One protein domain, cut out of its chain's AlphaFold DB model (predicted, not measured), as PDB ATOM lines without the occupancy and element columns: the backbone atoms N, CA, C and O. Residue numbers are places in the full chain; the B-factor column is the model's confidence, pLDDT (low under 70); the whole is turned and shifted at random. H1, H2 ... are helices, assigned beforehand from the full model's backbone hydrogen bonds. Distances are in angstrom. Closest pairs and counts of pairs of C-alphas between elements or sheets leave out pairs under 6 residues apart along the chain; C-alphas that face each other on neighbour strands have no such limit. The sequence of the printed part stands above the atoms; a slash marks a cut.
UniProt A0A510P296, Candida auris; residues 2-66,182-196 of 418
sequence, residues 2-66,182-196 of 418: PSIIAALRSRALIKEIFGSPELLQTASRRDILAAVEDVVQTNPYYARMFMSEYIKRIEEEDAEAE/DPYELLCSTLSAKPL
ATOM      1  N   PRO A   2      48.726  81.898  81.187       77.56
ATOM      2  CA  PRO A   2      47.988  81.784  82.438       77.56
ATOM      3  C   PRO A   2      48.850  81.060  83.473       77.56
ATOM      4  O   PRO A   2      49.623  80.171  83.133       77.56
ATOM      5  N   SER A   3      48.764  81.475  84.734       90.06
ATOM      6  CA  SER A   3      49.594  80.917  85.803       90.06
ATOM      7  C   SER A   3      48.903  79.723  86.458       90.06
ATOM      8  O   SER A   3      47.756  79.844  86.897       90.06
ATOM      9  N   ILE A   4      49.613  78.601  86.628       94.56
ATOM     10  CA  ILE A   4      49.122  77.468  87.435       94.56
ATOM     11  C   ILE A   4      48.785  77.895  88.869       94.56
ATOM     12  O   ILE A   4      47.804  77.435  89.449       94.56
ATOM     13  N   ILE A   5      49.542  78.845  89.424       95.44
ATOM     14  CA  ILE A   5      49.296  79.399  90.759       95.44
ATOM     15  C   ILE A   5      47.973  80.170  90.783       95.44
ATOM     16  O   ILE A   5      47.203  80.035  91.735       95.44
ATOM     17  N   ALA A   6      47.671  80.934  89.728       94.44
ATOM     18  CA  ALA A   6      46.376  81.598  89.589       94.44
ATOM     19  C   ALA A   6      45.235  80.585  89.467       94.44
ATOM     20  O   ALA A   6      44.243  80.736  90.172       94.44
ATOM     21  N   ALA A   7      45.402  79.530  88.664       94.94
ATOM     22  CA  ALA A   7      44.411  78.465  88.515       94.94
ATOM     23  C   ALA A   7      44.124  77.738  89.844       94.94
ATOM     24  O   ALA A   7      42.972  77.517  90.214       94.94
ATOM     25  N   LEU A   8      45.165  77.412  90.616       96.06
ATOM     26  CA  LEU A   8      45.029  76.794  91.937       96.06
ATOM     27  C   LEU A   8      44.289  77.707  92.922       96.06
ATOM     28  O   LEU A   8      43.354  77.271  93.605       96.06
ATOM     29  N   ARG A   9      44.686  78.981  92.988       95.44
ATOM     30  CA  ARG A   9      44.130  79.970  93.923       95.44
ATOM     31  C   ARG A   9      42.710  80.416  93.576       95.44
ATOM     32  O   ARG A   9      41.959  80.745  94.493       95.44
ATOM     33  N   SER A  10      42.321  80.362  92.304       93.56
ATOM     34  CA  SER A  10      40.945  80.602  91.851       93.56
ATOM     35  C   SER A  10      40.062  79.346  91.863       93.56
ATOM     36  O   SER A  10      38.872  79.450  91.576       93.56
ATOM     37  N   ARG A  11      40.612  78.174  92.228       93.88
ATOM     38  CA  ARG A  11      39.927  76.863  92.223       93.88
ATOM     39  C   ARG A  11      39.417  76.456  90.835       93.88
ATOM     40  O   ARG A  11      38.300  75.950  90.704       93.88
ATOM     41  N   ALA A  12      40.249  76.649  89.816       93.12
ATOM     42  CA  ALA A  12      40.008  76.167  88.461       93.12
ATOM     43  C   ALA A  12      39.663  74.668  88.418       93.12
ATOM     44  O   ALA A  12      40.015  73.885  89.299       93.12
ATOM     45  N   LEU A  13      38.980  74.215  87.369       92.56
ATOM     46  CA  LEU A  13      38.665  72.795  87.252       92.56
ATOM     47  C   LEU A  13      39.948  71.981  87.023       92.56
ATOM     48  O   LEU A  13      40.680  72.217  86.069       92.56
ATOM     49  N   ILE A  14      40.178  70.960  87.852       94.81
ATOM     50  CA  ILE A  14      41.386  70.112  87.786       94.81
ATOM     51  C   ILE A  14      41.574  69.509  86.389       94.81
ATOM     52  O   ILE A  14      42.661  69.567  85.831       94.81
ATOM     53  N   LYS A  15      40.495  69.020  85.767       93.38
ATOM     54  CA  LYS A  15      40.533  68.499  84.389       93.38
ATOM     55  C   LYS A  15      41.011  69.523  83.349       93.38
ATOM     56  O   LYS A  15      41.474  69.131  82.289       93.38
ATOM     57  N   GLU A  16      40.820  70.816  83.605       91.44
ATOM     58  CA  GLU A  16      41.255  71.885  82.704       91.44
ATOM     59  C   GLU A  16      42.720  72.216  82.940       91.44
ATOM     60  O   GLU A  16      43.454  72.358  81.973       91.44
ATOM     61  N   ILE A  17      43.157  72.230  84.203       93.88
ATOM     62  CA  ILE A  17      44.570  72.382  84.559       93.88
ATOM     63  C   ILE A  17      45.427  71.299  83.883       93.88
ATOM     64  O   ILE A  17      46.385  71.615  83.188       93.88
ATOM     65  N   PHE A  18      45.063  70.026  84.056       93.75
ATOM     66  CA  PHE A  18      45.823  68.896  83.502       93.75
ATOM     67  C   PHE A  18      45.564  68.654  82.009       93.75
ATOM     68  O   PHE A  18      46.276  67.887  81.374       93.75
ATOM     69  N   GLY A  19      44.571  69.330  81.422       90.75
ATOM     70  CA  GLY A  19      44.338  69.323  79.978       90.75
ATOM     71  C   GLY A  19      45.295  70.226  79.191       90.75
ATOM     72  O   GLY A  19      45.205  70.265  77.964       90.75
ATOM     73  N   SER A  20      46.176  70.965  79.871       88.25
ATOM     74  CA  SER A  20      47.131  71.905  79.275       88.25
ATOM     75  C   SER A  20      48.525  71.683  79.876       88.25
ATOM     76  O   SER A  20      48.870  72.345  80.855       88.25
ATOM     77  N   PRO A  21      49.331  70.749  79.336       84.69
ATOM     78  CA  PRO A  21      50.640  70.391  79.893       84.69
ATOM     79  C   PRO A  21      51.586  71.586  80.080       84.69
ATOM     80  O   PRO A  21      52.338  71.648  81.051       84.69
ATOM     81  N   GLU A  22      51.504  72.581  79.198       89.69
ATOM     82  CA  GLU A  22      52.315  73.800  79.244       89.69
ATOM     83  C   GLU A  22      52.023  74.645  80.494       89.69
ATOM     84  O   GLU A  22      52.891  75.370  80.977       89.69
ATOM     85  N   LEU A  23      50.815  74.538  81.064       90.38
ATOM     86  CA  LEU A  23      50.422  75.269  82.268       90.38
ATOM     87  C   LEU A  23      51.244  74.833  83.485       90.38
ATOM     88  O   LEU A  23      51.653  75.681  84.280       90.38
ATOM     89  N   LEU A  24      51.515  73.533  83.627       90.00
ATOM     90  CA  LEU A  24      52.300  72.995  84.745       90.00
ATOM     91  C   LEU A  24      53.752  73.495  84.722       90.00
ATOM     92  O   LEU A  24      54.373  73.599  85.774       90.00
ATOM     93  N   GLN A  25      54.257  73.893  83.553       90.44
ATOM     94  CA  GLN A  25      55.609  74.434  83.377       90.44
ATOM     95  C   GLN A  25      55.721  75.914  83.788       90.44
ATOM     96  O   GLN A  25      56.817  76.468  83.828       90.44
ATOM     97  N   THR A  26      54.602  76.579  84.103       91.62
ATOM     98  CA  THR A  26      54.587  78.015  84.448       91.62
ATOM     99  C   THR A  26      55.064  78.327  85.868       91.62
ATOM    100  O   THR A  26      55.221  79.501  86.207       91.62
ATOM    101  N   ALA A  27      55.291  77.312  86.704       93.38
ATOM    102  CA  ALA A  27      55.822  77.465  88.053       93.38
ATOM    103  C   ALA A  27      56.697  76.265  88.436       93.38
ATOM    104  O   ALA A  27      56.539  75.172  87.896       93.38
ATOM    105  N   SER A  28      57.610  76.460  89.389       93.50
ATOM    106  CA  SER A  28      58.419  75.356  89.907       93.50
ATOM    107  C   SER A  28      57.560  74.369  90.708       93.50
ATOM    108  O   SER A  28      56.533  74.742  91.282       93.50
ATOM    109  N   ARG A  29      58.014  73.113  90.836       91.81
ATOM    110  CA  ARG A  29      57.383  72.116  91.726       91.81
ATOM    111  C   ARG A  29      57.222  72.653  93.150       91.81
ATOM    112  O   ARG A  29      56.176  72.464  93.762       91.81
ATOM    113  N   ARG A  30      58.226  73.376  93.655       91.94
ATOM    114  CA  ARG A  30      58.184  74.022  94.971       91.94
ATOM    115  C   ARG A  30      57.037  75.033  95.074       91.94
ATOM    116  O   ARG A  30      56.280  74.983  96.038       91.94
ATOM    117  N   ASP A  31      56.882  75.908  94.083       93.56
ATOM    118  CA  ASP A  31      55.826  76.930  94.083       93.56
ATOM    119  C   ASP A  31      54.429  76.316  93.965       93.56
ATOM    120  O   ASP A  31      53.493  76.768  94.629       93.56
ATOM    121  N   ILE A  32      54.284  75.263  93.151       95.50
ATOM    122  CA  ILE A  32      53.034  74.504  93.028       95.50
ATOM    123  C   ILE A  32      52.660  73.906  94.387       95.50
ATOM    124  O   ILE A  32      51.544  74.117  94.857       95.50
ATOM    125  N   LEU A  33      53.589  73.211  95.048       95.31
ATOM    126  CA  LEU A  33      53.332  72.573  96.342       95.31
ATOM    127  C   LEU A  33      53.021  73.600  97.436       95.31
ATOM    128  O   LEU A  33      52.064  73.407  98.182       95.31
ATOM    129  N   ALA A  34      53.736  74.728  97.470       94.31
ATOM    130  CA  ALA A  34      53.442  75.828  98.388       94.31
ATOM    131  C   ALA A  34      52.044  76.429  98.146       94.31
ATOM    132  O   ALA A  34      51.318  76.744  99.090       94.31
ATOM    133  N   ALA A  35      51.628  76.570  96.882       95.25
ATOM    134  CA  ALA A  35      50.278  77.021  96.565       95.25
ATOM    135  C   ALA A  35      49.220  76.003  97.006       95.25
ATOM    136  O   ALA A  35      48.204  76.408  97.569       95.25
ATOM    137  N   VAL A  36      49.447  74.704  96.796       96.50
ATOM    138  CA  VAL A  36      48.525  73.652  97.250       96.50
ATOM    139  C   VAL A  36      48.446  73.602  98.775       96.50
ATOM    140  O   VAL A  36      47.349  73.451  99.304       96.50
ATOM    141  N   GLU A  37      49.554  73.782  99.492       95.00
ATOM    142  CA  GLU A  37      49.564  73.842 100.958       95.00
ATOM    143  C   GLU A  37      48.678  74.984 101.492       95.00
ATOM    144  O   GLU A  37      47.886  74.772 102.413       95.00
ATOM    145  N   ASP A  38      48.705  76.162 100.856       94.12
ATOM    146  CA  ASP A  38      47.764  77.249 101.169       94.12
ATOM    147  C   ASP A  38      46.301  76.847 100.886       94.12
ATOM    148  O   ASP A  38      45.394  77.174 101.659       94.12
ATOM    149  N   VAL A  39      46.059  76.083  99.811       95.69
ATOM    150  CA  VAL A  39      44.727  75.541  99.496       95.69
ATOM    151  C   VAL A  39      44.253  74.536 100.542       95.69
ATOM    152  O   VAL A  39      43.066  74.543 100.872       95.69
ATOM    153  N   VAL A  40      45.135  73.704 101.103       94.94
ATOM    154  CA  VAL A  40      44.772  72.716 102.137       94.94
ATOM    155  C   VAL A  40      44.085  73.377 103.330       94.94
ATOM    156  O   VAL A  40      43.139  72.808 103.876       94.94
ATOM    157  N   GLN A  41      44.490  74.598 103.687       91.25
ATOM    158  CA  GLN A  41      43.936  75.325 104.830       91.25
ATOM    159  C   GLN A  41      42.463  75.721 104.654       91.25
ATOM    160  O   GLN A  41      41.767  75.929 105.647       91.25
ATOM    161  N   THR A  42      41.967  75.839 103.417       90.88
ATOM    162  CA  THR A  42      40.585  76.290 103.155       90.88
ATOM    163  C   THR A  42      39.742  75.311 102.353       90.88
ATOM    164  O   THR A  42      38.525  75.276 102.520       90.88
ATOM    165  N   ASN A  43      40.360  74.481 101.517       95.75
ATOM    166  CA  ASN A  43      39.679  73.463 100.731       95.75
ATOM    167  C   ASN A  43      40.574  72.217 100.548       95.75
ATOM    168  O   ASN A  43      41.084  71.957  99.451       95.75
ATOM    169  N   PRO A  44      40.745  71.397 101.605       96.06
ATOM    170  CA  PRO A  44      41.608  70.216 101.562       96.06
ATOM    171  C   PRO A  44      41.117  69.151 100.574       96.06
ATOM    172  O   PRO A  44      41.906  68.351 100.083       96.06
ATOM    173  N   TYR A  45      39.823  69.141 100.233       96.75
ATOM    174  CA  TYR A  45      39.294  68.230  99.219       96.75
ATOM    175  C   TYR A  45      39.772  68.596  97.816       96.75
ATOM    176  O   TYR A  45      40.182  67.711  97.067       96.75
ATOM    177  N   TYR A  46      39.741  69.883  97.460       96.88
ATOM    178  CA  TYR A  46      40.299  70.341  96.191       96.88
ATOM    179  C   TYR A  46      41.795  70.013  96.109       96.88
ATOM    180  O   TYR A  46      42.230  69.429  95.119       96.88
ATOM    181  N   ALA A  47      42.553  70.308  97.175       97.25
ATOM    182  CA  ALA A  47      43.975  69.970  97.259       97.25
ATOM    183  C   ALA A  47      44.218  68.467  97.053       97.25
ATOM    184  O   ALA A  47      45.043  68.098  96.223       97.25
ATOM    185  N   ARG A  48      43.444  67.595  97.718       97.44
ATOM    186  CA  ARG A  48      43.530  66.137  97.536       97.44
ATOM    187  C   ARG A  48      43.364  65.727  96.078       97.44
ATOM    188  O   ARG A  48      44.137  64.923  95.564       97.44
ATOM    189  N   MET A  49      42.320  66.245  95.430       97.50
ATOM    190  CA  MET A  49      42.012  65.907  94.042       97.50
ATOM    191  C   MET A  49      43.117  66.382  93.095       97.50
ATOM    192  O   MET A  49      43.487  65.636  92.195       97.50
ATOM    193  N   PHE A  50      43.664  67.581  93.315       97.56
ATOM    194  CA  PHE A  50      44.787  68.091  92.531       97.56
ATOM    195  C   PHE A  50      46.046  67.239  92.739       97.56
ATOM    196  O   PHE A  50      46.631  66.776  91.768       97.56
ATOM    197  N   MET A  51      46.422  66.969  93.993       97.06
ATOM    198  CA  MET A  51      47.627  66.198  94.324       97.06
ATOM    199  C   MET A  51      47.579  64.768  93.794       97.06
ATOM    200  O   MET A  51      48.595  64.250  93.348       97.06
ATOM    201  N   SER A  52      46.397  64.147  93.803       96.44
ATOM    202  CA  SER A  52      46.210  62.796  93.260       96.44
ATOM    203  C   SER A  52      46.522  62.722  91.767       96.44
ATOM    204  O   SER A  52      46.968  61.684  91.297       96.44
ATOM    205  N   GLU A  53      46.256  63.792  91.018       96.44
ATOM    206  CA  GLU A  53      46.559  63.857  89.587       96.44
ATOM    207  C   GLU A  53      47.992  64.337  89.339       96.44
ATOM    208  O   GLU A  53      48.684  63.800  88.480       96.44
ATOM    209  N   TYR A  54      48.474  65.283  90.149       95.94
ATOM    210  CA  TYR A  54      49.835  65.802  90.061       95.94
ATOM    211  C   TYR A  54      50.893  64.719  90.293       95.94
ATOM    212  O   TYR A  54      51.875  64.664  89.563       95.94
ATOM    213  N   ILE A  55      50.677  63.832  91.271       95.00
ATOM    214  CA  ILE A  55      51.600  62.726  91.558       95.00
ATOM    215  C   ILE A  55      51.684  61.753  90.384       95.00
ATOM    216  O   ILE A  55      52.791  61.454  89.958       95.00
ATOM    217  N   LYS A  56      50.547  61.333  89.810       94.31
ATOM    218  CA  LYS A  56      50.552  60.453  88.626       94.31
ATOM    219  C   LYS A  56      51.357  61.062  87.489       94.31
ATOM    220  O   LYS A  56      52.114  60.368  86.829       94.31
ATOM    221  N   ARG A  57      51.206  62.373  87.283       91.19
ATOM    222  CA  ARG A  57      51.924  63.080  86.228       91.19
ATOM    223  C   ARG A  57      53.435  63.094  86.464       91.19
ATOM    224  O   ARG A  57      54.182  62.910  85.514       91.19
ATOM    225  N   ILE A  58      53.874  63.286  87.709       89.88
ATOM    226  CA  ILE A  58      55.294  63.187  88.076       89.88
ATOM    227  C   ILE A  58      55.809  61.762  87.836       89.88
ATOM    228  O   ILE A  58      56.863  61.601  87.241       89.88
ATOM    229  N   GLU A  59      55.062  60.738  88.258       92.06
ATOM    230  CA  GLU A  59      55.446  59.332  88.057       92.06
ATOM    231  C   GLU A  59      55.574  58.974  86.566       92.06
ATOM    232  O   GLU A  59      56.497  58.261  86.183       92.06
ATOM    233  N   GLU A  60      54.672  59.483  85.722       90.69
ATOM    234  CA  GLU A  60      54.749  59.336  84.262       90.69
ATOM    235  C   GLU A  60      55.997  60.022  83.683       90.69
ATOM    236  O   GLU A  60      56.699  59.427  82.873       90.69
ATOM    237  N   GLU A  61      56.297  61.253  84.111       87.69
ATOM    238  CA  GLU A  61      57.471  62.009  83.650       87.69
ATOM    239  C   GLU A  61      58.795  61.356  84.083       87.69
ATOM    240  O   GLU A  61      59.740  61.301  83.293       87.69
ATOM    241  N   ASP A  62      58.855  60.827  85.308       87.88
ATOM    242  CA  ASP A  62      60.018  60.103  85.824       87.88
ATOM    243  C   ASP A  62      60.234  58.786  85.048       87.88
ATOM    244  O   ASP A  62      61.360  58.483  84.652       87.88
ATOM    245  N   ALA A  63      59.163  58.038  84.748       90.00
ATOM    246  CA  ALA A  63      59.240  56.810  83.951       90.00
ATOM    247  C   ALA A  63      59.688  57.073  82.500       90.00
ATOM    248  O   ALA A  63      60.557  56.368  81.984       90.00
ATOM    249  N   GLU A  64      59.149  58.113  81.850       88.44
ATOM    250  CA  GLU A  64      59.571  58.532  80.503       88.44
ATOM    251  C   GLU A  64      61.057  58.938  80.473       88.44
ATOM    252  O   GLU A  64      61.773  58.650  79.508       88.44
ATOM    253  N   ALA A  65      61.545  59.589  81.534       85.00
ATOM    254  CA  ALA A  65      62.949  59.967  81.658       85.00
ATOM    255  C   ALA A  65      63.870  58.747  81.834       85.00
ATOM    256  O   ALA A  65      64.942  58.707  81.222       85.00
ATOM    257  N   GLU A  66      63.461  57.750  82.624       86.31
ATOM    258  CA  GLU A  66      64.197  56.490  82.788       86.31
ATOM    259  C   GLU A  66      64.295  55.723  81.456       86.31
ATOM    260  O   GLU A  66      65.407  55.402  81.022       86.31
ATOM    261  N   ASP A 182      56.846  67.336 100.920       89.44
ATOM    262  CA  ASP A 182      56.755  66.142 100.087       89.44
ATOM    263  C   ASP A 182      55.325  65.986  99.506       89.44
ATOM    264  O   ASP A 182      54.340  66.080 100.250       89.44
ATOM    265  N   PRO A 183      55.162  65.752  98.185       91.81
ATOM    266  CA  PRO A 183      53.844  65.587  97.569       91.81
ATOM    267  C   PRO A 183      52.987  64.477  98.184       91.81
ATOM    268  O   PRO A 183      51.770  64.645  98.303       91.81
ATOM    269  N   TYR A 184      53.597  63.353  98.574       93.75
ATOM    270  CA  TYR A 184      52.881  62.232  99.174       93.75
ATOM    271  C   TYR A 184      52.461  62.562 100.598       93.75
ATOM    272  O   TYR A 184      51.322  62.273 100.958       93.75
ATOM    273  N   GLU A 185      53.309  63.226 101.388       92.69
ATOM    274  CA  GLU A 185      52.913  63.722 102.712       92.69
ATOM    275  C   GLU A 185      51.712  64.675 102.620       92.69
ATOM    276  O   GLU A 185      50.728  64.519 103.356       92.69
ATOM    277  N   LEU A 186      51.736  65.608 101.661       92.56
ATOM    278  CA  LEU A 186      50.633  66.540 101.433       92.56
ATOM    279  C   LEU A 186      49.350  65.808 101.010       92.56
ATOM    280  O   LEU A 186      48.275  66.079 101.556       92.56
ATOM    281  N   LEU A 187      49.438  64.826 100.104       95.44
ATOM    282  CA  LEU A 187      48.294  63.988  99.731       95.44
ATOM    283  C   LEU A 187      47.765  63.189 100.934       95.44
ATOM    284  O   LEU A 187      46.561  63.208 101.201       95.44
ATOM    285  N   CYS A 188      48.644  62.533 101.693       95.44
ATOM    286  CA  CYS A 188      48.298  61.754 102.880       95.44
ATOM    287  C   CYS A 188      47.540  62.595 103.912       95.44
ATOM    288  O   CYS A 188      46.524  62.138 104.447       95.44
ATOM    289  N   SER A 189      47.967  63.842 104.130       94.12
ATOM    290  CA  SER A 189      47.309  64.772 105.056       94.12
ATOM    291  C   SER A 189      45.856  65.096 104.671       94.12
ATOM    292  O   SER A 189      45.036  65.416 105.533       94.12
ATOM    293  N   THR A 190      45.496  64.952 103.390       96.00
ATOM    294  CA  THR A 190      44.182  65.333 102.854       96.00
ATOM    295  C   THR A 190      43.268  64.150 102.526       96.00
ATOM    296  O   THR A 190      42.114  64.370 102.161       96.00
ATOM    297  N   LEU A 191      43.702  62.894 102.701       95.12
ATOM    298  CA  LEU A 191      42.952  61.699 102.269       95.12
ATOM    299  C   LEU A 191      41.504  61.650 102.778       95.12
ATOM    300  O   LEU A 191      40.594  61.285 102.031       95.12
ATOM    301  N   SER A 192      41.275  62.077 104.021       95.31
ATOM    302  CA  SER A 192      39.948  62.066 104.655       95.31
ATOM    303  C   SER A 192      39.052  63.252 104.273       95.31
ATOM    304  O   SER A 192      37.898  63.311 104.707       95.31
ATOM    305  N   ALA A 193      39.551  64.204 103.478       96.44
ATOM    306  CA  ALA A 193      38.816  65.405 103.112       96.44
ATOM    307  C   ALA A 193      37.550  65.080 102.301       96.44
ATOM    308  O   ALA A 193      37.508  64.149 101.489       96.44
ATOM    309  N   LYS A 194      36.500  65.874 102.511       95.31
ATOM    310  CA  LYS A 194      35.209  65.744 101.827       95.31
ATOM    311  C   LYS A 194      34.903  67.017 101.041       95.31
ATOM    312  O   LYS A 194      35.364  68.080 101.453       95.31
ATOM    313  N   PRO A 195      34.141  66.924  99.937       93.56
ATOM    314  CA  PRO A 195      33.768  68.107  99.182       93.56
ATOM    315  C   PRO A 195      33.001  69.083 100.074       93.56
ATOM    316  O   PRO A 195      32.141  68.667 100.850       93.56
ATOM    317  N   LEU A 196      33.294  70.372  99.919       91.31
ATOM    318  CA  LEU A 196      32.476  71.444 100.474       91.31
ATOM    319  C   LEU A 196      31.065  71.399  99.861       91.31
ATOM    320  O   LEU A 196      30.907  71.123  98.665       91.31
TER     321      LEU A 196
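AT A GLANCE: This is residues 2 to 66 and 182 to 196 of the 418 residues of a protein of Candida auris (UniProt A0A510P296). A helical hairpin, H4 and the much longer H5, is joined by H6, which packs along H5 so that the centres of H4, H5 and H6 make a triangle. H1 packs along H4 on the side away from H6, the short H2 and H3 follow it in the same layer, and residues 59 to 66 of H5 stick out as a free arm. The printed part has 80 residues with six named helices, H1 to H6 in order along the chain, and no named strand; the class is all helix. It is compact, with a radius of gyration of the C-alphas of 12.1 A, and spans 37 by 27 by 21 A.

HOW THE PARTS SIT: H1, residues 4 to 9, touches H4, residues 29 to 40, at a shallow tilt of 13 degrees, the same way; their closest C-alphas, of Ile 5 and Ala 35, are 6.4 A apart. H2, residues 14 to 17, is close to H1 but not clearly touching it, with the C-alphas of Ala 7 and Ile 17 closest at 7.3 A. H3, residues 21 to 24, is also close to H1 but not clearly touching it; the closest C-alphas, of Ile 4 and Leu 23, are 5.8 A apart. H4 is the hub, touching three helices. H4 and H5, residues 44 to 66, form a helical hairpin at a shallow tilt of 20 degrees, opposite ways. They touch through residues 36 to 40 of H4 and 46 to 47 of H5 alone, and the closest C-alphas, of Val 40 and Ala 47, are 5.7 A apart. H2 is close to H5 but not clearly touching it, with the C-alphas of Ile 14 and Phe 50 closest at 6.2 A. H6, residues 183 to 190, touches H5 at a shallow tilt of 22 degrees, opposite ways; the closest C-alphas, of Arg 48 and Thr 190, are 5.4 A apart. H6 and H4 only just touch, with 3 pairs of C-alphas within 8 A, the closest being those of Leu 33 and Pro 183 at 7.1 A. H1 is apart from H5 and from H6. Every O i to N i+4 pair is within hydrogen-bond range in H1 and H4, against 17 of 19 in H5 and 3 of 4 in H6; H2 and H3 are too short for such a pair.

IN THESE COORDINATES: H1 begins at C-alpha 4 (49.122, 77.468, 87.435). H2 and H3 have four residues each. H4 is 16.4 A long from first to last C-alpha. H5, the longest helix, measures 32.4 A, from C-alpha 44 (41.608, 70.216, 101.562) to C-alpha 66 (64.197, 56.490, 82.788). H6 measures 11.0 A and ends at C-alpha 190 (44.182, 65.333, 102.854).

THE WHOLE: The two C-alphas farthest apart, of Glu 66 and Leu 196, are 39.3 A from each other. Residues 67 to 181 are cut out, and C-alphas 66 and 182 are 21.2 A apart across the cut. The links printed whole, from H1 through to H5, are tight. The mean pLDDT of the printed part is 93.1, and no printed residue is under 70.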